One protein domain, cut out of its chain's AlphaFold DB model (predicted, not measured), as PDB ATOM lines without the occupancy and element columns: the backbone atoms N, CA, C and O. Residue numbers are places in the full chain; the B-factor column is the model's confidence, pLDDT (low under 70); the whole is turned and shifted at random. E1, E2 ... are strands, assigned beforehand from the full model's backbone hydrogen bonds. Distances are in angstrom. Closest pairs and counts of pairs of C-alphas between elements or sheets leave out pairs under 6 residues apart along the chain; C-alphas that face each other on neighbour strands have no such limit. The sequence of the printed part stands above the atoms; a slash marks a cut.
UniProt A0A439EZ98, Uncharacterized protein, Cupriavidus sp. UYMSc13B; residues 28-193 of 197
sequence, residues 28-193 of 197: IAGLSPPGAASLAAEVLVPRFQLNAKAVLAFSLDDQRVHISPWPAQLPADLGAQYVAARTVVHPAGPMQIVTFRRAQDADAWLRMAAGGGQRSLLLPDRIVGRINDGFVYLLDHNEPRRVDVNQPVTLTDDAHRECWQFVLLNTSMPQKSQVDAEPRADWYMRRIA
ATOM      1  N   ILE A  28     -27.495  23.045 -26.470       96.31
ATOM      2  CA  ILE A  28     -26.422  23.043 -27.462       96.31
ATOM      3  C   ILE A  28     -26.820  22.026 -28.530       96.31
ATOM      4  O   ILE A  28     -26.733  20.817 -28.322       96.31
ATOM      5  N   ALA A  29     -27.317  22.521 -29.658       94.31
ATOM      6  CA  ALA A  29     -27.872  21.712 -30.737       94.31
ATOM      7  C   ALA A  29     -26.962  21.706 -31.970       94.31
ATOM      8  O   ALA A  29     -26.115  22.582 -32.140       94.31
ATOM      9  N   GLY A  30     -27.170  20.723 -32.851       91.25
ATOM     10  CA  GLY A  30     -26.440  20.599 -34.117       91.25
ATOM     11  C   GLY A  30     -25.085  19.894 -34.017       91.25
ATOM     12  O   GLY A  30     -24.385  19.791 -35.019       91.25
ATOM     13  N   LEU A  31     -24.732  19.381 -32.834       89.38
ATOM     14  CA  LEU A  31     -23.560  18.530 -32.642       89.38
ATOM     15  C   LEU A  31     -23.835  17.097 -33.094       89.38
ATOM     16  O   LEU A  31     -24.944  16.581 -32.948       89.38
ATOM     17  N   SER A  32     -22.791  16.436 -33.594       85.25
ATOM     18  CA  SER A  32     -22.854  15.011 -33.908       85.25
ATOM     19  C   SER A  32     -23.174  14.176 -32.661       85.25
ATOM     20  O   SER A  32     -22.755  14.526 -31.547       85.25
ATOM     21  N   PRO A  33     -23.881  13.043 -32.831       80.31
ATOM     22  CA  PRO A  33     -24.068  12.093 -31.749       80.31
ATOM     23  C   PRO A  33     -22.715  11.514 -31.302       80.31
ATOM     24  O   PRO A  33     -21.756  11.487 -32.083       80.31
ATOM     25  N   PRO A  34     -22.620  11.023 -30.056       73.88
ATOM     26  CA  PRO A  34     -21.395  10.409 -29.566       73.88
ATOM     27  C   PRO A  34     -20.952   9.233 -30.445       73.88
ATOM     28  O   PRO A  34     -21.774   8.412 -30.844       73.88
ATOM     29  N   GLY A  35     -19.651   9.137 -30.729       63.41
ATOM     30  CA  GLY A  35     -19.074   8.043 -31.522       63.41
ATOM     31  C   GLY A  35     -19.075   8.256 -33.040       63.41
ATOM     32  O   GLY A  35     -18.462   7.464 -33.752       63.41
ATOM     33  N   ALA A  36     -19.685   9.331 -33.551       65.44
ATOM     34  CA  ALA A  36     -19.387   9.805 -34.902       65.44
ATOM     35  C   ALA A  36     -17.929  10.299 -34.965       65.44
ATOM     36  O   ALA A  36     -17.414  10.816 -33.975       65.44
ATOM     37  N   ALA A  37     -17.268  10.168 -36.119       53.97
ATOM     38  CA  ALA A  37     -15.846  10.480 -36.334       53.97
ATOM     39  C   ALA A  37     -15.475  11.983 -36.248       53.97
ATOM     40  O   ALA A  37     -14.538  12.435 -36.898       53.97
ATOM     41  N   SER A  38     -16.197  12.767 -35.448       53.53
ATOM     42  CA  SER A  38     -15.833  14.131 -35.084       53.53
ATOM     43  C   SER A  38     -14.975  14.062 -33.822       53.53
ATOM     44  O   SER A  38     -15.463  13.991 -32.692       53.53
ATOM     45  N   LEU A  39     -13.660  13.991 -34.026       52.62
ATOM     46  CA  LEU A  39     -12.711  14.282 -32.959       52.62
ATOM     47  C   LEU A  39     -12.949  15.731 -32.526       52.62
ATOM     48  O   LEU A  39     -13.190  16.583 -33.374       52.62
ATOM     49  N   ALA A  40     -12.887  15.991 -31.219       62.62
ATOM     50  CA  ALA A  40     -13.107  17.293 -30.582       62.62
ATOM     51  C   ALA A  40     -12.019  18.337 -30.927       62.62
ATOM     52  O   ALA A  40     -11.495  19.011 -30.042       62.62
ATOM     53  N   ALA A  41     -11.620  18.405 -32.196       79.81
ATOM     54  CA  ALA A  41     -10.648  19.335 -32.721       79.81
ATOM     55  C   ALA A  41     -11.195  20.757 -32.604       79.81
ATOM     56  O   ALA A  41     -12.380  21.018 -32.811       79.81
ATOM     57  N   GLU A  42     -10.308  21.674 -32.248       90.56
ATOM     58  CA  GLU A  42     -10.627  23.089 -32.258       90.56
ATOM     59  C   GLU A  42     -10.688  23.590 -33.705       90.56
ATOM     60  O   GLU A  42      -9.707  23.507 -34.444       90.56
ATOM     61  N   VAL A  43     -11.831  24.148 -34.095       93.75
ATOM     62  CA  VAL A  43     -12.061  24.730 -35.420       93.75
ATOM     63  C   VAL A  43     -12.094  26.247 -35.300       93.75
ATOM     64  O   VAL A  43     -12.743  26.795 -34.408       93.75
ATOM     65  N   LEU A  44     -11.399  26.948 -36.201       95.50
ATOM     66  CA  LEU A  44     -11.460  28.405 -36.260       95.50
ATOM     67  C   LEU A  44     -12.806  28.846 -36.844       95.50
ATOM     68  O   LEU A  44     -13.061  28.708 -38.038       95.50
ATOM     69  N   VAL A  45     -13.634  29.451 -36.004       96.12
ATOM     70  CA  VAL A  45     -14.897  30.074 -36.383       96.12
ATOM     71  C   VAL A  45     -14.668  31.577 -36.553       96.12
ATOM     72  O   VAL A  45     -14.410  32.276 -35.570       96.12
ATOM     73  N   PRO A  46     -14.759  32.123 -37.781       94.38
ATOM     74  CA  PRO A  46     -14.434  33.526 -38.027       94.38
ATOM     75  C   PRO A  46     -15.560  34.488 -37.638       94.38
ATOM     76  O   PRO A  46     -15.309  35.679 -37.461       94.38
ATOM     77  N   ARG A  47     -16.809  34.007 -37.576       93.00
ATOM     78  CA  ARG A  47     -17.998  34.831 -37.336       93.00
ATOM     79  C   ARG A  47     -19.046  34.061 -36.555       93.00
ATOM     80  O   ARG A  47     -19.331  32.907 -36.862       93.00
ATOM     81  N   PHE A  48     -19.671  34.768 -35.628       96.88
ATOM     82  CA  PHE A  48     -20.795  34.294 -34.840       96.88
ATOM     83  C   PHE A  48     -22.023  35.144 -35.145       96.88
ATOM     84  O   PHE A  48     -21.904  36.319 -35.490       96.88
ATOM     85  N   GLN A  49     -23.203  34.544 -35.033       96.75
ATOM     86  CA  GLN A  49     -24.469  35.249 -35.194       96.75
ATOM     87  C   GLN A  49     -25.287  35.080 -33.922       96.75
ATOM     88  O   GLN A  49     -25.735  33.974 -33.630       96.75
ATOM     89  N   LEU A  50     -25.480  36.165 -33.177       96.94
ATOM     90  CA  LEU A  50     -26.411  36.214 -32.055       96.94
ATOM     91  C   LEU A  50     -27.697  36.902 -32.515       96.94
ATOM     92  O   LEU A  50     -27.660  38.027 -33.011       96.94
ATOM     93  N   ASN A  51     -28.837  36.223 -32.394       94.75
ATOM     94  CA  ASN A  51     -30.125  36.797 -32.788       94.75
ATOM     95  C   ASN A  51     -30.868  37.449 -31.604       94.75
ATOM     96  O   ASN A  51     -30.483  37.313 -30.444       94.75
ATOM     97  N   ALA A  52     -31.993  38.109 -31.894       93.44
ATOM     98  CA  ALA A  52     -32.827  38.781 -30.890       93.44
ATOM     99  C   ALA A  52     -33.463  37.841 -29.841       93.44
ATOM    100  O   ALA A  52     -33.977  38.316 -28.833       93.44
ATOM    101  N   LYS A  53     -33.439  36.521 -30.064       93.81
ATOM    102  CA  LYS A  53     -33.892  35.495 -29.111       93.81
ATOM    103  C   LYS A  53     -32.737  34.923 -28.277       93.81
ATOM    104  O   LYS A  53     -32.886  33.857 -27.696       93.81
ATOM    105  N   ALA A  54     -31.586  35.594 -28.266       95.31
ATOM    106  CA  ALA A  54     -30.367  35.134 -27.612       95.31
ATOM    107  C   ALA A  54     -29.894  33.751 -28.098       95.31
ATOM    108  O   ALA A  54     -29.339  32.985 -27.325       95.31
ATOM    109  N   VAL A  55     -30.081  33.406 -29.375       97.69
ATOM    110  CA  VAL A  55     -29.500  32.176 -29.940       97.69
ATOM    111  C   VAL A  55     -28.184  32.518 -30.618       97.69
ATOM    112  O   VAL A  55     -28.186  33.268 -31.598       97.69
ATOM    113  N   LEU A  56     -27.082  31.953 -30.124       98.12
ATOM    114  CA  LEU A  56     -25.781  32.026 -30.782       98.12
ATOM    115  C   LEU A  56     -25.677  30.902 -31.817       98.12
ATOM    116  O   LEU A  56     -25.838  29.731 -31.478       98.12
ATOM    117  N   ALA A  57     -25.390  31.246 -33.067       97.56
ATOM    118  CA  ALA A  57     -25.211  30.301 -34.161       97.56
ATOM    119  C   ALA A  57     -23.822  30.435 -34.796       97.56
ATOM    120  O   ALA A  57     -23.319  31.546 -34.996       97.56
ATOM    121  N   PHE A  58     -23.224  29.294 -35.135       96.25
ATOM    122  CA  PHE A  58     -21.951  29.199 -35.847       96.25
ATOM    123  C   PHE A  58     -21.813  27.850 -36.563       96.25
ATOM    124  O   PHE A  58     -22.605  26.933 -36.342       96.25
ATOM    125  N   SER A  59     -20.810  27.732 -37.431       93.88
ATOM    126  CA  SER A  59     -20.476  26.478 -38.109       93.88
ATOM    127  C   SER A  59     -19.184  25.892 -37.549       93.88
ATOM    128  O   SER A  59     -18.198  26.615 -37.430       93.88
ATOM    129  N   LEU A  60     -19.195  24.596 -37.239       90.94
ATOM    130  CA  LEU A  60     -18.009  23.779 -36.980       90.94
ATOM    131  C   LEU A  60     -17.898  22.768 -38.111       90.94
ATOM    132  O   LEU A  60     -18.706  21.843 -38.176       90.94
ATOM    133  N   ASP A  61     -16.947  22.980 -39.018       86.56
ATOM    134  CA  ASP A  61     -16.859  22.239 -40.279       86.56
ATOM    135  C   ASP A  61     -18.230  22.217 -40.992       86.56
ATOM    136  O   ASP A  61     -18.810  23.273 -41.265       86.56
ATOM    137  N   ASP A  62     -18.791  21.027 -41.223       85.25
ATOM    138  CA  ASP A  62     -20.095  20.823 -41.867       85.25
ATOM    139  C   ASP A  62     -21.291  20.881 -40.893       85.25
ATOM    140  O   ASP A  62     -22.444  20.680 -41.287       85.25
ATOM    141  N   GLN A  63     -21.058  21.152 -39.605       89.75
ATOM    142  CA  GLN A  63     -22.092  21.179 -38.571       89.75
ATOM    143  C   GLN A  63     -22.532  22.603 -38.257       89.75
ATOM    144  O   GLN A  63     -21.721  23.458 -37.905       89.75
ATOM    145  N   ARG A  64     -23.841  22.865 -38.307       93.81
ATOM    146  CA  ARG A  64     -24.404  24.128 -37.821       93.81
ATOM    147  C   ARG A  64     -24.789  23.985 -36.357       93.81
ATOM    148  O   ARG A  64     -25.757  23.298 -36.043       93.81
ATOM    149  N   VAL A  65     -24.048  24.655 -35.485       95.81
ATOM    150  CA  VAL A  65     -24.231  24.603 -34.036       95.81
ATOM    151  C   VAL A  65     -25.051  25.797 -33.565       95.81
ATOM    152  O   VAL A  65     -24.859  26.925 -34.024       95.81
ATOM    153  N   HIS A  66     -25.960  25.536 -32.627       97.44
ATOM    154  CA  HIS A  66     -26.788  26.544 -31.976       97.44
ATOM    155  C   HIS A  66     -26.671  26.424 -30.458       97.44
ATOM    156  O   HIS A  66     -26.791  25.324 -29.922       97.44
ATOM    157  N   ILE A  67     -26.480  27.550 -29.771       97.88
ATOM    158  CA  ILE A  67     -26.481  27.644 -28.307       97.88
ATOM    159  C   ILE A  67     -27.611  28.583 -27.884       97.88
ATOM    160  O   ILE A  67     -27.660  29.725 -28.345       97.88
ATOM    161  N   SER A  68     -28.518  28.105 -27.030       96.88
ATOM    162  CA  SER A  68     -29.695  28.860 -26.584       96.88
ATOM    163  C   SER A  68     -30.099  28.510 -25.146       96.88
ATOM    164  O   SER A  68     -30.145  27.326 -24.838       96.88
ATOM    165  N   PRO A  69     -30.467  29.485 -24.301       96.12
ATOM    166  CA  PRO A  69     -30.188  30.904 -24.490       96.12
ATOM    167  C   PRO A  69     -28.687  31.183 -24.314       96.12
ATOM    168  O   PRO A  69     -27.998  30.543 -23.520       96.12
ATOM    169  N   TRP A  70     -28.167  32.161 -25.045       97.19
ATOM    170  CA  TRP A  70     -26.846  32.731 -24.822       97.19
ATOM    171  C   TRP A  70     -26.884  33.541 -23.519       97.19
ATOM    172  O   TRP A  70     -27.693  34.469 -23.417       97.19
ATOM    173  N   PRO A  71     -26.058  33.205 -22.510       96.00
ATOM    174  CA  PRO A  71     -26.102  33.886 -21.222       96.00
ATOM    175  C   PRO A  71     -25.891  35.398 -21.355       96.00
ATOM    176  O   PRO A  71     -24.900  35.848 -21.926       96.00
ATOM    177  N   ALA A  72     -26.792  36.189 -20.768       93.94
ATOM    178  CA  ALA A  72     -26.790  37.650 -20.896       93.94
ATOM    179  C   ALA A  72     -25.528  38.329 -20.330       93.94
ATOM    180  O   ALA A  72     -25.236  39.472 -20.670       93.94
ATOM    181  N   GLN A  73     -24.775  37.648 -19.459       93.56
ATOM    182  CA  GLN A  73     -23.523  38.163 -18.897       93.56
ATOM    183  C   GLN A  73     -22.308  37.933 -19.814       93.56
ATOM    184  O   GLN A  73     -21.212  38.420 -19.509       93.56
ATOM    185  N   LEU A  74     -22.465  37.169 -20.902       96.81
ATOM    186  CA  LEU A  74     -21.430  36.957 -21.912       96.81
ATOM    187  C   LEU A  74     -21.494  38.044 -22.998       96.81
ATOM    188  O   LEU A  74     -22.544  38.650 -23.203       96.81
ATOM    189  N   PRO A  75     -20.381  38.308 -23.708       95.56
ATOM    190  CA  PRO A  75     -20.370  39.281 -24.795       95.56
ATOM    191  C   PRO A  75     -21.419  38.952 -25.864       95.56
ATOM    192  O   PRO A  75     -21.559  37.792 -26.258       95.56
ATOM    193  N   ALA A  76     -22.131  39.976 -26.339       94.00
ATOM    194  CA  ALA A  76     -23.082  39.843 -27.443       94.00
ATOM    195  C   ALA A  76     -22.371  39.646 -28.793       94.00
ATOM    196  O   ALA A  76     -22.865  38.922 -29.655       94.00
ATOM    197  N   ASP A  77     -21.183  40.241 -28.934       93.94
ATOM    198  CA  ASP A  77     -20.356  40.160 -30.130       93.94
ATOM    199  C   ASP A  77     -19.103  39.325 -29.857       93.94
ATOM    200  O   ASP A  77     -18.302  39.624 -28.964       93.94
ATOM    201  N   LEU A  78     -18.917  38.277 -30.655       95.12
ATOM    202  CA  LEU A  78     -17.728  37.435 -30.628       95.12
ATOM    203  C   LEU A  78     -16.946  37.628 -31.929       95.12
ATOM    204  O   LEU A  78     -17.473  37.414 -33.022       95.12
ATOM    205  N   GLY A  79     -15.674  38.013 -31.801       94.44
ATOM    206  CA  GLY A  79     -14.713  37.962 -32.905       94.44
ATOM    207  C   GLY A  79     -14.359  36.520 -33.285       94.44
ATOM    208  O   GLY A  79     -15.002  35.576 -32.834       94.44
ATOM    209  N   ALA A  80     -13.304  36.337 -34.079       96.50
ATOM    210  CA  ALA A  80     -12.833  35.001 -34.432       96.50
ATOM    211  C   ALA A  80     -12.401  34.200 -33.183       96.50
ATOM    212  O   ALA A  80     -11.654  34.702 -32.339       96.50
ATOM    213  N   GLN A  81     -12.865  32.954 -33.075       97.12
ATOM    214  CA  GLN A  81     -12.548  32.047 -31.967       97.12
ATOM    215  C   GLN A  81     -12.185  30.673 -32.521       97.12
ATOM    216  O   GLN A  81     -12.813  30.202 -33.464       97.12
ATOM    217  N   TYR A  82     -11.238  29.999 -31.888       97.25
ATOM    218  CA  TYR A  82     -11.154  28.549 -31.945       97.25
ATOM    219  C   TYR A  82     -12.243  27.957 -31.048       97.25
ATOM    220  O   TYR A  82     -12.394  28.360 -29.891       97.25
ATOM    221  N   VAL A  83     -13.024  27.031 -31.593       96.62
ATOM    222  CA  VAL A  83     -14.141  26.394 -30.895       96.62
ATOM    223  C   VAL A  83     -13.988  24.887 -30.982       96.62
ATOM    224  O   VAL A  83     -13.856  24.339 -32.072       96.62
ATOM    225  N   ALA A  84     -14.056  24.219 -29.835       94.69
ATOM    226  CA  ALA A  84     -14.224  22.773 -29.766       94.69
ATOM    227  C   ALA A  84     -15.560  22.456 -29.102       94.69
ATOM    228  O   ALA A  84     -15.890  23.007 -28.047       94.69
ATOM    229  N   ALA A  85     -16.316  21.549 -29.712       93.62
ATOM    230  CA  ALA A  85     -17.595  21.086 -29.205       93.62
ATOM    231  C   ALA A  85     -17.682  19.565 -29.286       93.62
ATOM    232  O   ALA A  85     -17.152  18.954 -30.212       93.62
ATOM    233  N   ARG A  86     -18.343  18.940 -28.313       91.62
ATOM    234  CA  ARG A  86     -18.517  17.486 -28.287       91.62
ATOM    235  C   ARG A  86     -19.749  17.063 -27.508       91.62
ATOM    236  O   ARG A  86     -20.127  17.714 -26.533       91.62
ATOM    237  N   THR A  87     -20.290  15.911 -27.889       91.31
ATOM    238  CA  THR A  87     -21.293  15.186 -27.105       91.31
ATOM    239  C   THR A  87     -20.610  14.041 -26.357       91.31
ATOM    240  O   THR A  87     -19.979  13.181 -26.970       91.31
ATOM    241  N   VAL A  88     -20.727  14.018 -25.033       88.62
ATOM    242  CA  VAL A  88     -20.193  12.969 -24.158       88.62
ATOM    243  C   VAL A  88     -21.326  12.025 -23.763       88.62
ATOM    244  O   VAL A  88     -22.399  12.469 -23.349       88.62
ATOM    245  N   VAL A  89     -21.091  10.715 -23.891       85.81
ATOM    246  CA  VAL A  89     -22.023   9.694 -23.386       85.81
ATOM    247  C   VAL A  89     -21.956   9.678 -21.867       85.81
ATOM    248  O   VAL A  89     -20.882   9.500 -21.297       85.81
ATOM    249  N   HIS A  90     -23.107   9.807 -21.217       82.69
ATOM    250  CA  HIS A  90     -23.249   9.630 -19.778       82.69
ATOM    251  C   HIS A  90     -24.461   8.720 -19.514       82.69
ATOM    252  O   HIS A  90     -25.455   8.846 -20.232       82.69
ATOM    253  N   PRO A  91     -24.417   7.825 -18.504       76.69
ATOM    254  CA  PRO A  91     -25.522   6.916 -18.182       76.69
ATOM    255  C   PRO A  91     -26.914   7.567 -18.129       76.69
ATOM    256  O   PRO A  91     -27.831   7.093 -18.787       76.69
ATOM    257  N   ALA A  92     -27.062   8.707 -17.451       76.75
ATOM    258  CA  ALA A  92     -28.324   9.453 -17.387       76.75
ATOM    259  C   ALA A  92     -28.585  10.428 -18.564       76.75
ATOM    260  O   ALA A  92     -29.266  11.442 -18.408       76.75
ATOM    261  N   GLY A  93     -28.026  10.159 -19.745       83.19
ATOM    262  CA  GLY A  93     -28.268  10.924 -20.975       83.19
ATOM    263  C   GLY A  93     -27.086  11.794 -21.420       83.19
ATOM    264  O   GLY A  93     -26.192  12.067 -20.620       83.19
ATOM    265  N   PRO A  94     -27.054  12.214 -22.698       88.12
ATOM    266  CA  PRO A  94     -25.902  12.876 -23.303       88.12
ATOM    267  C   PRO A  94     -25.615  14.242 -22.677       88.12
ATOM    268  O   PRO A  94     -26.530  14.998 -22.364       88.12
ATOM    269  N   MET A  95     -24.329  14.566 -22.576       91.19
ATOM    270  CA  MET A  95     -23.840  15.880 -22.163       91.19
ATOM    271  C   MET A  95     -23.229  16.594 -23.361       91.19
ATOM    272  O   MET A  95     -22.403  16.003 -24.058       91.19
ATOM    273  N   GLN A  96     -23.568  17.859 -23.590       93.88
ATOM    274  CA  GLN A  96     -22.906  18.668 -24.616       93.88
ATOM    275  C   GLN A  96     -21.938  19.637 -23.955       93.88
ATOM    276  O   GLN A  96     -22.302  20.339 -23.016       93.88
ATOM    277  N   ILE A  97     -20.708  19.681 -24.454       94.25
ATOM    278  CA  ILE A  97     -19.663  20.573 -23.956       94.25
ATOM    279  C   ILE A  97     -19.156  21.404 -25.125       94.25
ATOM    280  O   ILE A  97     -18.834  20.848 -26.175       94.25
ATOM    281  N   VAL A  98     -19.054  22.716 -24.928       96.06
ATOM    282  CA  VAL A  98     -18.451  23.649 -25.887       96.06
ATOM    283  C   VAL A  98     -17.400  24.485 -25.174       96.06
ATOM    284  O   VAL A  98     -17.600  24.936 -24.046       96.06
ATOM    285  N   THR A  99     -16.274  24.705 -25.837       97.12
ATOM    286  CA  THR A  99     -15.192  25.569 -25.366       97.12
ATOM    287  C   THR A  99     -14.853  26.599 -26.430       97.12
ATOM    288  O   THR A  99     -14.890  26.294 -27.620       97.12
ATOM    289  N   PHE A 100     -14.544  27.818 -25.994       97.81
ATOM    290  CA  PHE A 100     -14.153  28.924 -26.857       97.81
ATOM    291  C   PHE A 100     -12.796  29.454 -26.418       97.81
ATOM    292  O   PHE A 100     -12.570  29.744 -25.237       97.81
ATOM    293  N   ARG A 101     -11.917  29.643 -27.392       97.31
ATOM    294  CA  ARG A 101     -10.587  30.215 -27.238       97.31
ATOM    295  C   ARG A 101     -10.415  31.327 -28.261       97.31
ATOM    296  O   ARG A 101     -10.714  31.134 -29.436       97.31
ATOM    297  N   ARG A 102      -9.933  32.498 -27.842       96.25
ATOM    298  CA  ARG A 102      -9.693  33.589 -28.799       96.25
ATOM    299  C   ARG A 102      -8.556  33.194 -29.727       96.25
ATOM    300  O   ARG A 102      -7.662  32.462 -29.313       96.25
ATOM    301  N   ALA A 103      -8.562  33.696 -30.958       91.81
ATOM    302  CA  ALA A 103      -7.521  33.368 -31.934       91.81
ATOM    303  C   ALA A 103      -6.093  33.634 -31.411       91.81
ATOM    304  O   ALA A 103      -5.171  32.899 -31.755       91.81
ATOM    305  N   GLN A 104      -5.934  34.654 -30.564       91.69
ATOM    306  CA  GLN A 104      -4.676  35.058 -29.938       91.69
ATOM    307  C   GLN A 104      -4.386  34.415 -28.570       91.69
ATOM    308  O   GLN A 104      -3.275  34.562 -28.067       91.69
ATOM    309  N   ASP A 105      -5.362  33.747 -27.950       93.50
ATOM    310  CA  ASP A 105      -5.205  33.177 -26.608       93.50
ATOM    311  C   ASP A 105      -4.665  31.737 -26.721       93.50
ATOM    312  O   ASP A 105      -5.101  30.969 -27.584       93.50
ATOM    313  N   ALA A 106      -3.741  31.356 -25.833       90.88
ATOM    314  CA  ALA A 106      -3.216  29.986 -25.753       90.88
ATOM    315  C   ALA A 106      -4.248  28.996 -25.187       90.88
ATOM    316  O   ALA A 106      -4.324  27.858 -25.639       90.88
ATOM    317  N   ASP A 107      -5.097  29.473 -24.275       92.62
ATOM    318  CA  ASP A 107      -6.082  28.668 -23.558       92.62
ATOM    319  C   ASP A 107      -7.500  29.205 -23.737       92.62
ATOM    320  O   ASP A 107      -7.717  30.406 -23.952       92.62
ATOM    321  N   ALA A 108      -8.477  28.303 -23.619       95.19
ATOM    322  CA  ALA A 108      -9.892  28.645 -23.656       95.19
ATOM    323  C   ALA A 108     -10.234  29.712 -22.608       95.19
ATOM    324  O   ALA A 108      -9.783  29.652 -21.469       95.19
ATOM    325  N   TRP A 109     -11.083  30.667 -22.981       96.81
ATOM    326  CA  TRP A 109     -11.593  31.689 -22.065       96.81
ATOM    327  C   TRP A 109     -13.027  31.398 -21.617       96.81
ATOM    328  O   TRP A 109     -13.485  32.005 -20.655       96.81
ATOM    329  N   LEU A 110     -13.746  30.506 -22.306       98.12
ATOM    330  CA  LEU A 110     -15.122  30.128 -21.990       98.12
ATOM    331  C   LEU A 110     -15.310  28.622 -22.177       98.12
ATOM    332  O   LEU A 110     -14.885  28.048 -23.179       98.12
ATOM    333  N   ARG A 111     -15.982  27.994 -21.216       97.44
ATOM    334  CA  ARG A 111     -16.425  26.597 -21.244       97.44
ATOM    335  C   ARG A 111     -17.903  26.561 -20.884       97.44
ATOM    336  O   ARG A 111     -18.315  27.253 -19.960       97.44
ATOM    337  N   MET A 112     -18.694  25.773 -21.591       97.69
ATOM    338  CA  MET A 112     -20.127  25.615 -21.349       97.69
ATOM    339  C   MET A 112     -20.477  24.135 -21.348       97.69
ATOM    340  O   MET A 112     -19.935  23.380 -22.161       97.69
ATOM    341  N   ALA A 113     -21.397  23.738 -20.477       95.88
ATOM    342  CA  ALA A 113     -21.971  22.405 -20.484       95.88
ATOM    343  C   ALA A 113     -23.496  22.477 -20.383       95.88
ATOM    344  O   ALA A 113     -24.030  23.116 -19.475       95.88
ATOM    345  N   ALA A 114     -24.171  21.793 -21.305       95.62
ATOM    346  CA  ALA A 114     -25.594  21.497 -21.223       95.62
ATOM    347  C   ALA A 114     -25.778  20.053 -20.735       95.62
ATOM    348  O   ALA A 114     -25.105  19.131 -21.214       95.62
ATOM    349  N   GLY A 115     -26.656  19.867 -19.752       92.12
ATOM    350  CA  GLY A 115     -26.931  18.567 -19.147       92.12
ATOM    351  C   GLY A 115     -25.794  18.017 -18.280       92.12
ATOM    352  O   GLY A 115     -25.702  16.805 -18.109       92.12
ATOM    353  N   GLY A 116     -24.930  18.875 -17.732       89.19
ATOM    354  CA  GLY A 116     -23.811  18.503 -16.866       89.19
ATOM    355  C   GLY A 116     -24.214  17.596 -15.704       89.19
ATOM    356  O   GLY A 116     -25.088  17.943 -14.912       89.19
ATOM    357  N   GLY A 117     -23.579  16.430 -15.591       85.75
ATOM    358  CA  GLY A 117     -23.829  15.486 -14.503       85.75
ATOM    359  C   GLY A 117     -23.113  15.851 -13.202       85.75
ATOM    360  O   GLY A 117     -22.220  16.709 -13.162       85.75
ATOM    361  N   GLN A 118     -23.462  15.139 -12.133       86.50
ATOM    362  CA  GLN A 118     -22.643  15.122 -10.923       86.50
ATOM    363  C   GLN A 118     -21.220  14.660 -11.258       86.50
ATOM    364  O   GLN A 118     -20.994  13.888 -12.186       86.50
ATOM    365  N   ARG A 119     -20.248  15.144 -10.491       87.31
ATOM    366  CA  ARG A 119     -18.807  14.911 -10.667       87.31
ATOM    367  C   ARG A 119     -18.217  15.433 -11.978       87.31
ATOM    368  O   ARG A 119     -17.087  15.077 -12.306       87.31
ATOM    369  N   SER A 120     -18.931  16.301 -12.701       89.44
ATOM    370  CA  SER A 120     -18.353  17.037 -13.831       89.44
ATOM    371  C   SER A 120     -17.117  17.809 -13.361       89.44
ATOM    372  O   SER A 120     -17.217  18.639 -12.456       89.44
ATOM    373  N   LEU A 121     -15.961  17.527 -13.962       89.69
ATOM    374  CA  LEU A 121     -14.707  18.214 -13.658       89.69
ATOM    375  C   LEU A 121     -14.730  19.634 -14.229       89.69
ATOM    376  O   LEU A 121     -14.945  19.815 -15.428       89.69
ATOM    377  N   LEU A 122     -14.506  20.623 -13.366       91.50
ATOM    378  CA  LEU A 122     -14.479  22.041 -13.724       91.50
ATOM    379  C   LEU A 122     -13.035  22.524 -13.911       91.50
ATOM    380  O   LEU A 122     -12.667  23.034 -14.971       91.50
ATOM    381  N   LEU A 123     -12.220  22.294 -12.881       90.12
ATOM    382  CA  LEU A 123     -10.788  22.584 -12.773       90.12
ATOM    383  C   LEU A 123     -10.124  21.453 -11.964       90.12
ATOM    384  O   LEU A 123     -10.848  20.666 -11.343       90.12
ATOM    385  N   PRO A 124      -8.782  21.348 -11.923       88.31
ATOM    386  CA  PRO A 124      -8.108  20.447 -10.988       88.31
ATOM    387  C   PRO A 124      -8.617  20.662  -9.556       88.31
ATOM    388  O   PRO A 124      -8.662  21.797  -9.087       88.31
ATOM    389  N   ASP A 125      -9.063  19.586  -8.903       86.94
ATOM    390  CA  ASP A 125      -9.660  19.580  -7.556       86.94
ATOM    391  C   ASP A 125     -10.953  20.403  -7.375       86.94
ATOM    392  O   ASP A 125     -11.424  20.576  -6.247       86.94
ATOM    393  N   ARG A 126     -11.587  20.842  -8.478       91.50
ATOM    394  CA  ARG A 126     -12.947  21.403  -8.471       91.50
ATOM    395  C   ARG A 126     -13.895  20.613  -9.347       91.50
ATOM    396  O   ARG A 126     -13.734  20.532 -10.568       91.50
ATOM    397  N   ILE A 127     -14.945  20.087  -8.731       93.25
ATOM    398  CA  ILE A 127     -15.979  19.324  -9.427       93.25
ATOM    399  C   ILE A 127     -17.371  19.827  -9.067       93.25
ATOM    400  O   ILE A 127     -17.613  20.339  -7.973       93.25
ATOM    401  N   VAL A 128     -18.318  19.612  -9.973       91.31
ATOM    402  CA  VAL A 128     -19.738  19.611  -9.619       91.31
ATOM    403  C   VAL A 128     -19.952  18.455  -8.644       91.31
ATOM    404  O   VAL A 128     -19.746  17.303  -8.996       91.31
ATOM    405  N   GLY A 129     -20.311  18.741  -7.403       89.25
ATOM    406  CA  GLY A 129     -20.577  17.746  -6.372       89.25
ATOM    407  C   GLY A 129     -22.010  17.233  -6.450       89.25
ATOM    408  O   GLY A 129     -22.375  16.462  -7.337       89.25
ATOM    409  N   ARG A 130     -22.829  17.658  -5.486       89.94
ATOM    410  CA  ARG A 130     -24.245  17.285  -5.379       89.94
ATOM    411  C   ARG A 130     -25.121  18.277  -6.139       89.94
ATOM    412  O   ARG A 130     -24.861  19.472  -6.109       89.94
ATOM    413  N   ILE A 131     -26.194  17.784  -6.747       86.62
ATOM    414  CA  ILE A 131     -27.235  18.603  -7.381       86.62
ATOM    415  C   ILE A 131     -28.570  18.218  -6.748       86.62
ATOM    416  O   ILE A 131     -28.874  17.026  -6.645       86.62
ATOM    417  N   ASN A 132     -29.343  19.200  -6.302       81.44
ATOM    418  CA  ASN A 132     -30.632  18.989  -5.657       81.44
ATOM    419  C   ASN A 132     -31.523  20.224  -5.770       81.44
ATOM    420  O   ASN A 132     -31.029  21.332  -5.660       81.44
ATOM    421  N   ASP A 133     -32.826  20.013  -5.966       71.69
ATOM    422  CA  ASP A 133     -33.936  20.976  -5.864       71.69
ATOM    423  C   ASP A 133     -33.567  22.472  -6.011       71.69
ATOM    424  O   ASP A 133     -33.854  23.287  -5.134       71.69
ATOM    425  N   GLY A 134     -32.941  22.835  -7.140       69.94
ATOM    426  CA  GLY A 134     -32.627  24.223  -7.513       69.94
ATOM    427  C   GLY A 134     -31.228  24.733  -7.150       69.94
ATOM    428  O   GLY A 134     -30.930  25.899  -7.399       69.94
ATOM    429  N   PHE A 135     -30.364  23.897  -6.576       81.81
ATOM    430  CA  PHE A 135     -29.002  24.251  -6.195       81.81
ATOM    431  C   PHE A 135     -27.991  23.177  -6.592       81.81
ATOM    432  O   PHE A 135     -28.286  21.987  -6.750       81.81
ATOM    433  N   VAL A 136     -26.756  23.633  -6.769       90.88
ATOM    434  CA  VAL A 136     -25.593  22.786  -7.018       90.88
ATOM    435  C   VAL A 136     -24.577  23.045  -5.922       90.88
ATOM    436  O   VAL A 136     -24.339  24.184  -5.543       90.88
ATOM    437  N   TYR A 137     -23.954  21.991  -5.419       93.81
ATOM    438  CA  TYR A 137     -22.766  22.090  -4.590       93.81
ATOM    439  C   TYR A 137     -21.550  21.894  -5.469       93.81
ATOM    440  O   TYR A 137     -21.402  20.836  -6.077       93.81
ATOM    441  N   LEU A 138     -20.669  22.881  -5.512       94.06
ATOM    442  CA  LEU A 138     -19.309  22.675  -5.982       94.06
ATOM    443  C   LEU A 138     -18.502  22.056  -4.849       94.06
ATOM    444  O   LEU A 138     -18.681  22.429  -3.693       94.06
ATOM    445  N   LEU A 139     -17.637  21.110  -5.176       92.44
ATOM    446  CA  LEU A 139     -16.580  20.681  -4.271       92.44
ATOM    447  C   LEU A 139     -15.328  21.434  -4.695       92.44
ATOM    448  O   LEU A 139     -14.778  21.121  -5.747       92.44
ATOM    449  N   ASP A 140     -14.941  22.440  -3.918       89.19
ATOM    450  CA  ASP A 140     -13.719  23.224  -4.109       89.19
ATOM    451  C   ASP A 140     -12.712  22.761  -3.060       89.19
ATOM    452  O   ASP A 140     -12.953  22.940  -1.870       89.19
ATOM    453  N   HIS A 141     -11.663  22.045  -3.468       88.69
ATOM    454  CA  HIS A 141     -10.757  21.355  -2.535       88.69
ATOM    455  C   HIS A 141     -11.480  20.425  -1.542       88.69
ATOM    456  O   HIS A 141     -11.127  20.332  -0.369       88.69
ATOM    457  N   ASN A 142     -12.503  19.707  -2.020       87.06
ATOM    458  CA  ASN A 142     -13.420  18.876  -1.221       87.06
ATOM    459  C   ASN A 142     -14.313  19.639  -0.226       87.06
ATOM    460  O   ASN A 142     -15.099  19.002   0.480       87.06
ATOM    461  N   GLU A 143     -14.277  20.971  -0.203       90.88
ATOM    462  CA  GLU A 143     -15.189  21.773   0.603       90.88
ATOM    463  C   GLU A 143     -16.476  22.064  -0.185       90.88
ATOM    464  O   GLU A 143     -16.427  22.602  -1.297       90.88
ATOM    465  N   PRO A 144     -17.658  21.683   0.338       92.25
ATOM    466  CA  PRO A 144     -18.914  21.898  -0.359       92.25
ATOM    467  C   PRO A 144     -19.330  23.368  -0.302       92.25
ATOM    468  O   PRO A 144     -19.660  23.902   0.756       92.25
ATOM    469  N   ARG A 145     -19.427  23.998  -1.471       93.94
ATOM    470  CA  ARG A 145     -19.952  25.352  -1.650       93.94
ATOM    471  C   ARG A 145     -21.256  25.312  -2.432       93.94
ATOM    472  O   ARG A 145     -21.274  24.901  -3.590       93.94
ATOM    473  N   ARG A 146     -22.351  25.758  -1.813       94.00
ATOM    474  CA  ARG A 146     -23.639  25.921  -2.500       94.00
ATOM    475  C   ARG A 146     -23.542  27.027  -3.552       94.00
ATOM    476  O   ARG A 146     -22.967  28.083  -3.297       94.00
ATOM    477  N   VAL A 147     -24.160  26.781  -4.700       93.44
ATOM    478  CA  VAL A 147     -24.300  27.712  -5.815       93.44
ATOM    479  C   VAL A 147     -25.761  27.774  -6.222       93.44
ATOM    480  O   VAL A 147     -26.406  26.740  -6.425       93.44
ATOM    481  N   ASP A 148     -26.261  28.998  -6.340       92.56
ATOM    482  CA  ASP A 148     -27.611  29.286  -6.801       92.56
ATOM    483  C   ASP A 148     -27.604  29.662  -8.290       92.56
ATOM    484  O   ASP A 148     -26.606  30.136  -8.845       92.56
ATOM    485  N   VAL A 149     -28.742  29.449  -8.947       91.62
ATOM    486  CA  VAL A 149     -28.925  29.768 -10.365       91.62
ATOM    487  C   VAL A 149     -28.659  31.257 -10.622       91.62
ATOM    488  O   VAL A 149     -29.137  32.131  -9.900       91.62
ATOM    489  N   ASN A 150     -27.893  31.535 -11.674       91.94
ATOM    490  CA  ASN A 150     -27.433  32.844 -12.131       91.94
ATOM    491  C   ASN A 150     -26.581  33.635 -11.125       91.94
ATOM    492  O   ASN A 150     -26.267  34.798 -11.387       91.94
ATOM    493  N   GLN A 151     -26.157  33.024 -10.013       92.88
ATOM    494  CA  GLN A 151     -25.217  33.645  -9.086       92.88
ATOM    495  C   GLN A 151     -23.776  33.253  -9.439       92.88
ATOM    496  O   GLN A 151     -23.437  32.067  -9.416       92.88
ATOM    497  N   PRO A 152     -22.909  34.224  -9.780       94.94
ATOM    498  CA  PRO A 152     -21.534  33.930 -10.141       94.94
ATOM    499  C   PRO A 152     -20.697  33.518  -8.933       94.94
ATOM    500  O   PRO A 152     -20.761  34.124  -7.864       94.94
ATOM    501  N   VAL A 153     -19.844  32.523  -9.148       94.62
ATOM    502  CA  VAL A 153     -18.881  32.012  -8.176       94.62
ATOM    503  C   VAL A 153     -17.486  32.074  -8.775       94.62
ATOM    504  O   VAL A 153     -17.237  31.514  -9.839       94.62
ATOM    505  N   THR A 154     -16.566  32.747  -8.091       95.38
ATOM    506  CA  THR A 154     -15.151  32.732  -8.469       95.38
ATOM    507  C   THR A 154     -14.501  31.436  -7.998       95.38
ATOM    508  O   THR A 154     -14.636  31.071  -6.830       95.38
ATOM    509  N   LEU A 155     -13.800  30.780  -8.919       94.38
ATOM    510  CA  LEU A 155     -12.930  29.630  -8.710       94.38
ATOM    511  C   LEU A 155     -11.525  30.011  -9.174       94.38
ATOM    512  O   LEU A 155     -11.368  30.611 -10.239       94.38
ATOM    513  N   THR A 156     -10.513  29.644  -8.405       92.62
ATOM    514  CA  THR A 156      -9.110  29.821  -8.796       92.62
ATOM    515  C   THR A 156      -8.599  28.516  -9.397       92.62
ATOM    516  O   THR A 156      -8.985  27.443  -8.955       92.62
ATOM    517  N   ASP A 157      -7.772  28.585 -10.431       90.88
ATOM    518  CA  ASP A 157      -6.955  27.471 -10.901       90.88
ATOM    519  C   ASP A 157      -5.536  27.686 -10.370       90.88
ATOM    520  O   ASP A 157      -4.772  28.482 -10.921       90.88
ATOM    521  N   ASP A 158      -5.193  27.013  -9.272       87.56
ATOM    522  CA  ASP A 158      -3.918  27.244  -8.581       87.56
ATOM    523  C   ASP A 158      -2.716  26.818  -9.426       87.56
ATOM    524  O   ASP A 158      -1.643  27.414  -9.318       87.56
ATOM    525  N   ALA A 159      -2.894  25.820 -10.298       86.00
ATOM    526  CA  ALA A 159      -1.828  25.315 -11.153       86.00
ATOM    527  C   ALA A 159      -1.408  26.360 -12.198       86.00
ATOM    528  O   ALA A 159      -0.219  26.512 -12.484       86.00
ATOM    529  N   HIS A 160      -2.375  27.112 -12.728       87.94
ATOM    530  CA  HIS A 160      -2.145  28.092 -13.795       87.94
ATOM    531  C   HIS A 160      -2.209  29.549 -13.313       87.94
ATOM    532  O   HIS A 160      -1.892  30.459 -14.079       87.94
ATOM    533  N   ARG A 161      -2.558  29.783 -12.040       88.94
ATOM    534  CA  ARG A 161      -2.814  31.113 -11.454       88.94
ATOM    535  C   ARG A 161      -3.852  31.907 -12.250       88.94
ATOM    536  O   ARG A 161      -3.732  33.119 -12.425       88.94
ATOM    537  N   GLU A 162      -4.868  31.207 -12.738       92.94
ATOM    538  CA  GLU A 162      -5.989  31.805 -13.455       92.94
ATOM    539  C   GLU A 162      -7.221  31.869 -12.561       92.94
ATOM    540  O   GLU A 162      -7.425  31.020 -11.697       92.94
ATOM    541  N   CYS A 163      -8.087  32.850 -12.799       95.31
ATOM    542  CA  CYS A 163      -9.372  32.933 -12.122       95.31
ATOM    543  C   CYS A 163     -10.508  32.718 -13.111       95.31
ATOM    544  O   CYS A 163     -10.518  33.235 -14.231       95.31
ATOM    545  N   TRP A 164     -11.495  31.953 -12.671       96.88
ATOM    546  CA  TRP A 164     -12.656  31.559 -13.439       96.88
ATOM    547  C   TRP A 164     -13.922  31.973 -12.703       96.88
ATOM    548  O   TRP A 164     -14.048  31.809 -11.498       96.88
ATOM    549  N   GLN A 165     -14.894  32.488 -13.440       97.00
ATOM    550  CA  GLN A 165     -16.246  32.697 -12.954       97.00
ATOM    551  C   GLN A 165     -17.111  31.534 -13.421       97.00
ATOM    552  O   GLN A 165     -17.377  31.412 -14.617       97.00
ATOM    553  N   PHE A 166     -17.550  30.705 -12.481       96.69
ATOM    554  CA  PHE A 166     -18.575  29.689 -12.668       96.69
ATOM    555  C   PHE A 166     -19.963  30.310 -12.496       96.69
ATOM    556  O   PHE A 166     -20.194  31.068 -11.555       96.69
ATOM    557  N   VAL A 167     -20.895  29.967 -13.381       96.12
ATOM    558  CA  VAL A 167     -22.304  30.350 -13.262       96.12
ATOM    559  C   VAL A 167     -23.175  29.138 -13.554       96.12
ATOM    560  O   VAL A 167     -23.106  28.554 -14.638       96.12
ATOM    561  N   LEU A 168     -24.019  28.794 -12.584       95.19
ATOM    562  CA  LEU A 168     -25.091  27.824 -12.752       95.19
ATOM    563  C   LEU A 168     -26.232  28.480 -13.534       95.19
ATOM    564  O   LEU A 168     -26.744  29.507 -13.108       95.19
ATOM    565  N   LEU A 169     -26.643  27.903 -14.657       94.50
ATOM    566  CA  LEU A 169     -27.718  28.437 -15.496       94.50
ATOM    567  C   LEU A 169     -29.069  27.808 -15.168       94.50
ATOM    568  O   LEU A 169     -30.084  28.495 -15.140       94.50
ATOM    569  N   ASN A 170     -29.078  26.498 -14.936       93.56
ATOM    570  CA  ASN A 170     -30.291  25.742 -14.672       93.56
ATOM    571  C   ASN A 170     -29.960  24.398 -14.005       93.56
ATOM    572  O   ASN A 170     -28.840  23.894 -14.114       93.56
ATOM    573  N   THR A 171     -30.951  23.797 -13.350       91.94
ATOM    574  CA  THR A 171     -30.887  22.425 -12.830       91.94
ATOM    575  C   THR A 171     -32.105  21.641 -13.289       91.94
ATOM    576  O   THR A 171     -33.219  22.155 -13.238       91.94
ATOM    577  N   SER A 172     -31.917  20.380 -13.666       89.12
ATOM    578  CA  SER A 172     -33.007  19.456 -13.965       89.12
ATOM    579  C   SER A 172     -32.973  18.287 -12.992       89.12
ATOM    580  O   SER A 172     -31.948  17.618 -12.848       89.12
ATOM    581  N   MET A 173     -34.094  18.061 -12.308       86.81
ATOM    582  CA  MET A 173     -34.265  16.954 -11.374       86.81
ATOM    583  C   MET A 173     -35.123  15.867 -12.028       86.81
ATOM    584  O   MET A 173     -36.180  16.181 -12.584       86.81
ATOM    585  N   PRO A 174     -34.707  14.595 -11.956       83.06
ATOM    586  CA  PRO A 174     -35.515  13.487 -12.442       83.06
ATOM    587  C   PRO A 174     -36.837  13.412 -11.673       83.06
ATOM    588  O   PRO A 174     -36.896  13.656 -10.464       83.06
ATOM    589  N   GLN A 175     -37.922  13.065 -12.367       80.75
ATOM    590  CA  GLN A 175     -39.198  12.818 -11.695       80.75
ATOM    591  C   GLN A 175     -39.110  11.529 -10.869       80.75
ATOM    592  O   GLN A 175     -38.406  10.596 -11.244       80.75
ATOM    593  N   LYS A 176     -39.875  11.430  -9.773       71.62
ATOM    594  CA  LYS A 176     -39.856  10.263  -8.863       71.62
ATOM    595  C   LYS A 176     -40.126   8.910  -9.551       71.62
ATOM    596  O   LYS A 176     -39.799   7.876  -8.987       71.62
ATOM    597  N   SER A 177     -40.732   8.912 -10.738       73.88
ATOM    598  CA  SER A 177     -40.997   7.725 -11.562       73.88
ATOM    599  C   SER A 177     -39.799   7.260 -12.405       73.88
ATOM    600  O   SER A 177     -39.850   6.172 -12.971       73.88
ATOM    601  N   GLN A 178     -38.730   8.054 -12.497       71.62
ATOM    602  CA  GLN A 178     -37.521   7.760 -13.265       71.62
ATOM    603  C   GLN A 178     -36.391   7.366 -12.310       71.62
ATOM    604  O   GLN A 178     -35.512   8.164 -12.000       71.62
ATOM    605  N   VAL A 179     -36.450   6.127 -11.817       62.16
ATOM    606  CA  VAL A 179     -35.551   5.602 -10.771       62.16
ATOM    607  C   VAL A 179     -34.070   5.632 -11.187       62.16
ATOM    608  O   VAL A 179     -33.206   5.780 -10.328       62.16
ATOM    609  N   ASP A 180     -33.787   5.590 -12.494       71.06
ATOM    610  CA  ASP A 180     -32.424   5.556 -13.046       71.06
ATOM    611  C   ASP A 180     -31.939   6.905 -13.607       71.06
ATOM    612  O   ASP A 180     -30.837   6.998 -14.149       71.06
ATOM    613  N   ALA A 181     -32.755   7.958 -13.527       79.44
ATOM    614  CA  ALA A 181     -32.356   9.269 -14.019       79.44
ATOM    615  C   ALA A 181     -31.586  10.033 -12.933       79.44
ATOM    616  O   ALA A 181     -31.942  10.019 -11.757       79.44
ATOM    617  N   GLU A 182     -30.518  10.719 -13.331       86.19
ATOM    618  CA  GLU A 182     -29.681  11.502 -12.423       86.19
ATOM    619  C   GLU A 182     -29.985  13.000 -12.553       86.19
ATOM    620  O   GLU A 182     -30.280  13.476 -13.653       86.19
ATOM    621  N   PRO A 183     -29.833  13.779 -11.467       89.88
ATOM    622  CA  PRO A 183     -29.836  15.235 -11.534       89.88
ATOM    623  C   PRO A 183     -28.823  15.795 -12.544       89.88
ATOM    624  O   PRO A 183     -27.681  15.328 -12.612       89.88
ATOM    625  N   ARG A 184     -29.228  16.835 -13.282       91.75
ATOM    626  CA  ARG A 184     -28.412  17.539 -14.283       91.75
ATOM    627  C   ARG A 184     -28.319  19.032 -13.991       91.75
ATOM    628  O   ARG A 184     -29.220  19.606 -13.383       91.75
ATOM    629  N   ALA A 185     -27.253  19.661 -14.467       93.62
ATOM    630  CA  ALA A 185     -27.031  21.093 -14.358       93.62
ATOM    631  C   ALA A 185     -26.461  21.674 -15.653       93.62
ATOM    632  O   ALA A 185     -25.518  21.135 -16.231       93.62
ATOM    633  N   ASP A 186     -26.993  22.818 -16.054       95.44
ATOM    634  CA  ASP A 186     -26.451  23.624 -17.138       95.44
ATOM    635  C   ASP A 186     -25.564  24.704 -16.533       95.44
ATOM    636  O   ASP A 186     -25.964  25.372 -15.577       95.44
ATOM    637  N   TRP A 187     -24.361  24.894 -17.060       96.19
ATOM    638  CA  TRP A 187     -23.427  25.868 -16.503       96.19
ATOM    639  C   TRP A 187     -22.463  26.404 -17.552       96.19
ATOM    640  O   TRP A 187     -22.242  25.805 -18.608       96.19
ATOM    641  N   TYR A 188     -21.847  27.536 -17.229       97.69
ATOM    642  CA  TYR A 188     -20.656  27.995 -17.924       97.69
ATOM    643  C   TYR A 188     -19.572  28.431 -16.946       97.69
ATOM    644  O   TYR A 188     -19.830  28.776 -15.793       97.69
ATOM    645  N   MET A 189     -18.343  28.418 -17.439       97.81
ATOM    646  CA  MET A 189     -17.180  28.999 -16.794       97.81
ATOM    647  C   MET A 189     -16.508  29.956 -17.756       97.81
ATOM    648  O   MET A 189     -16.239  29.581 -18.895       97.81
ATOM    649  N   ARG A 190     -16.190  31.166 -17.302       97.44
ATOM    650  CA  ARG A 190     -15.384  32.109 -18.083       97.44
ATOM    651  C   ARG A 190     -14.164  32.578 -17.313       97.44
ATOM    652  O   ARG A 190     -14.259  32.818 -16.114       97.44
ATOM    653  N   ARG A 191     -13.043  32.756 -18.000       96.44
ATOM    654  CA  ARG A 191     -11.836  33.335 -17.418       96.44
ATOM    655  C   ARG A 191     -12.075  34.809 -17.091       96.44
ATOM    656  O   ARG A 191     -12.656  35.545 -17.893       96.44
ATOM    657  N   ILE A 192     -11.633  35.227 -15.914       96.00
ATOM    658  CA  ILE A 192     -11.723  36.594 -15.396       96.00
ATOM    659  C   ILE A 192     -10.365  37.029 -14.839       96.00
ATOM    660  O   ILE A 192      -9.487  36.202 -14.596       96.00
ATOM    661  N   ALA A 193     -10.191  38.332 -14.619       93.88
ATOM    662  CA  ALA A 193      -9.079  38.805 -13.806       93.88
ATOM    663  C   ALA A 193      -9.242  38.288 -12.369       93.88
ATOM    664  O   ALA A 193     -10.360  38.257 -11.846       93.88
TER     665      ALA A 193
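AT A GLANCE: This is residues 28 to 193 of the 197 residues of an uncharacterized protein of Cupriavidus sp. UYMSc13B (UniProt A0A439EZ98). A wide, strongly twisted sheet of seven strands is the main wall, and a smaller sheet, E7 to E10, is partly face to face with it as a sandwich; a separate hairpin, E2 and E3, lies at the wall's E1 end. The wall has the order E1, E4, E5, E6, E13, E12, E11, and the smaller sheet E7, E8, E9, E10; both are all antiparallel. The 166 printed residues hold thirteen named strands, E1 to E13 in chain order, and no named helix, an all-strand domain. It is compact, with a radius of gyration of the C-alphas of 15.9 A, and spans 42 by 39 by 32 A.

IN THESE COORDINATES: In the largest sheet, E1 is residues 43 to 45, beginning at C-alpha 43 (-12.061, 24.730, -35.420). E4 is residues 81 to 88, 22.0 A long; E5 is 95 to 102, 23.6 A; E6 is 110 to 117, 18.6 A; E11 is 152 to 157. E12, the longest strand, is residues 162 to 172, 29.7 A. E13 is residues 184 to 192, 25.4 A, ending at C-alpha 192 (-11.723, 36.594, -15.396). The smaller sheet has E7, residues 121 to 123, E8, 126 to 132, 18.1 A long, E9, 135 to 140, and E10, 143 to 148. E2 is residues 56 to 60 and E3 is 63 to 68.

HOW THE PARTS SIT: E4, E5 and E6 form a meander, each strand the antiparallel neighbour of the one before; N 84 and O 99 are 3.1 A apart, and N 98 and O 112 are 3.0 A apart. E6 bends by 77 degrees at residue 114 and is antiparallel to E13, with N 113 and O 187 at 2.9 A. E11, E12 and E13 form another meander, and E12 bends by 51 degrees at residue 169; N 167 and O 188 are 2.9 A apart. The third meander is E7 to E10, where N 129 and O 137 are 2.7 A apart. The two sheets of the sandwich have strands at 47 degrees to each other. Between them, the closest C-alphas of E10 and E12 are those of Asp 148 and Leu 168, 6.6 A. In the hairpin of E2 and E3, N 58 and O 65 are 3.1 A apart; the closest C-alphas of E1 and E2 are those of Val 43 and Leu 60, 6.2 A. E3 and E5 are apart.

THE WHOLE: The C-alphas of Gln 104 and Ser 177, the two farthest apart, are 49.0 A from each other. The printed part has no cut. The links E3 to E4 and E12 to E13 are long. Residues 28 to 29 pair antiparallel with residues 66 to 67 of E3. The mean pLDDT of the printed part is 90.0; residues 35 to 40, 134 and 179 are under 70.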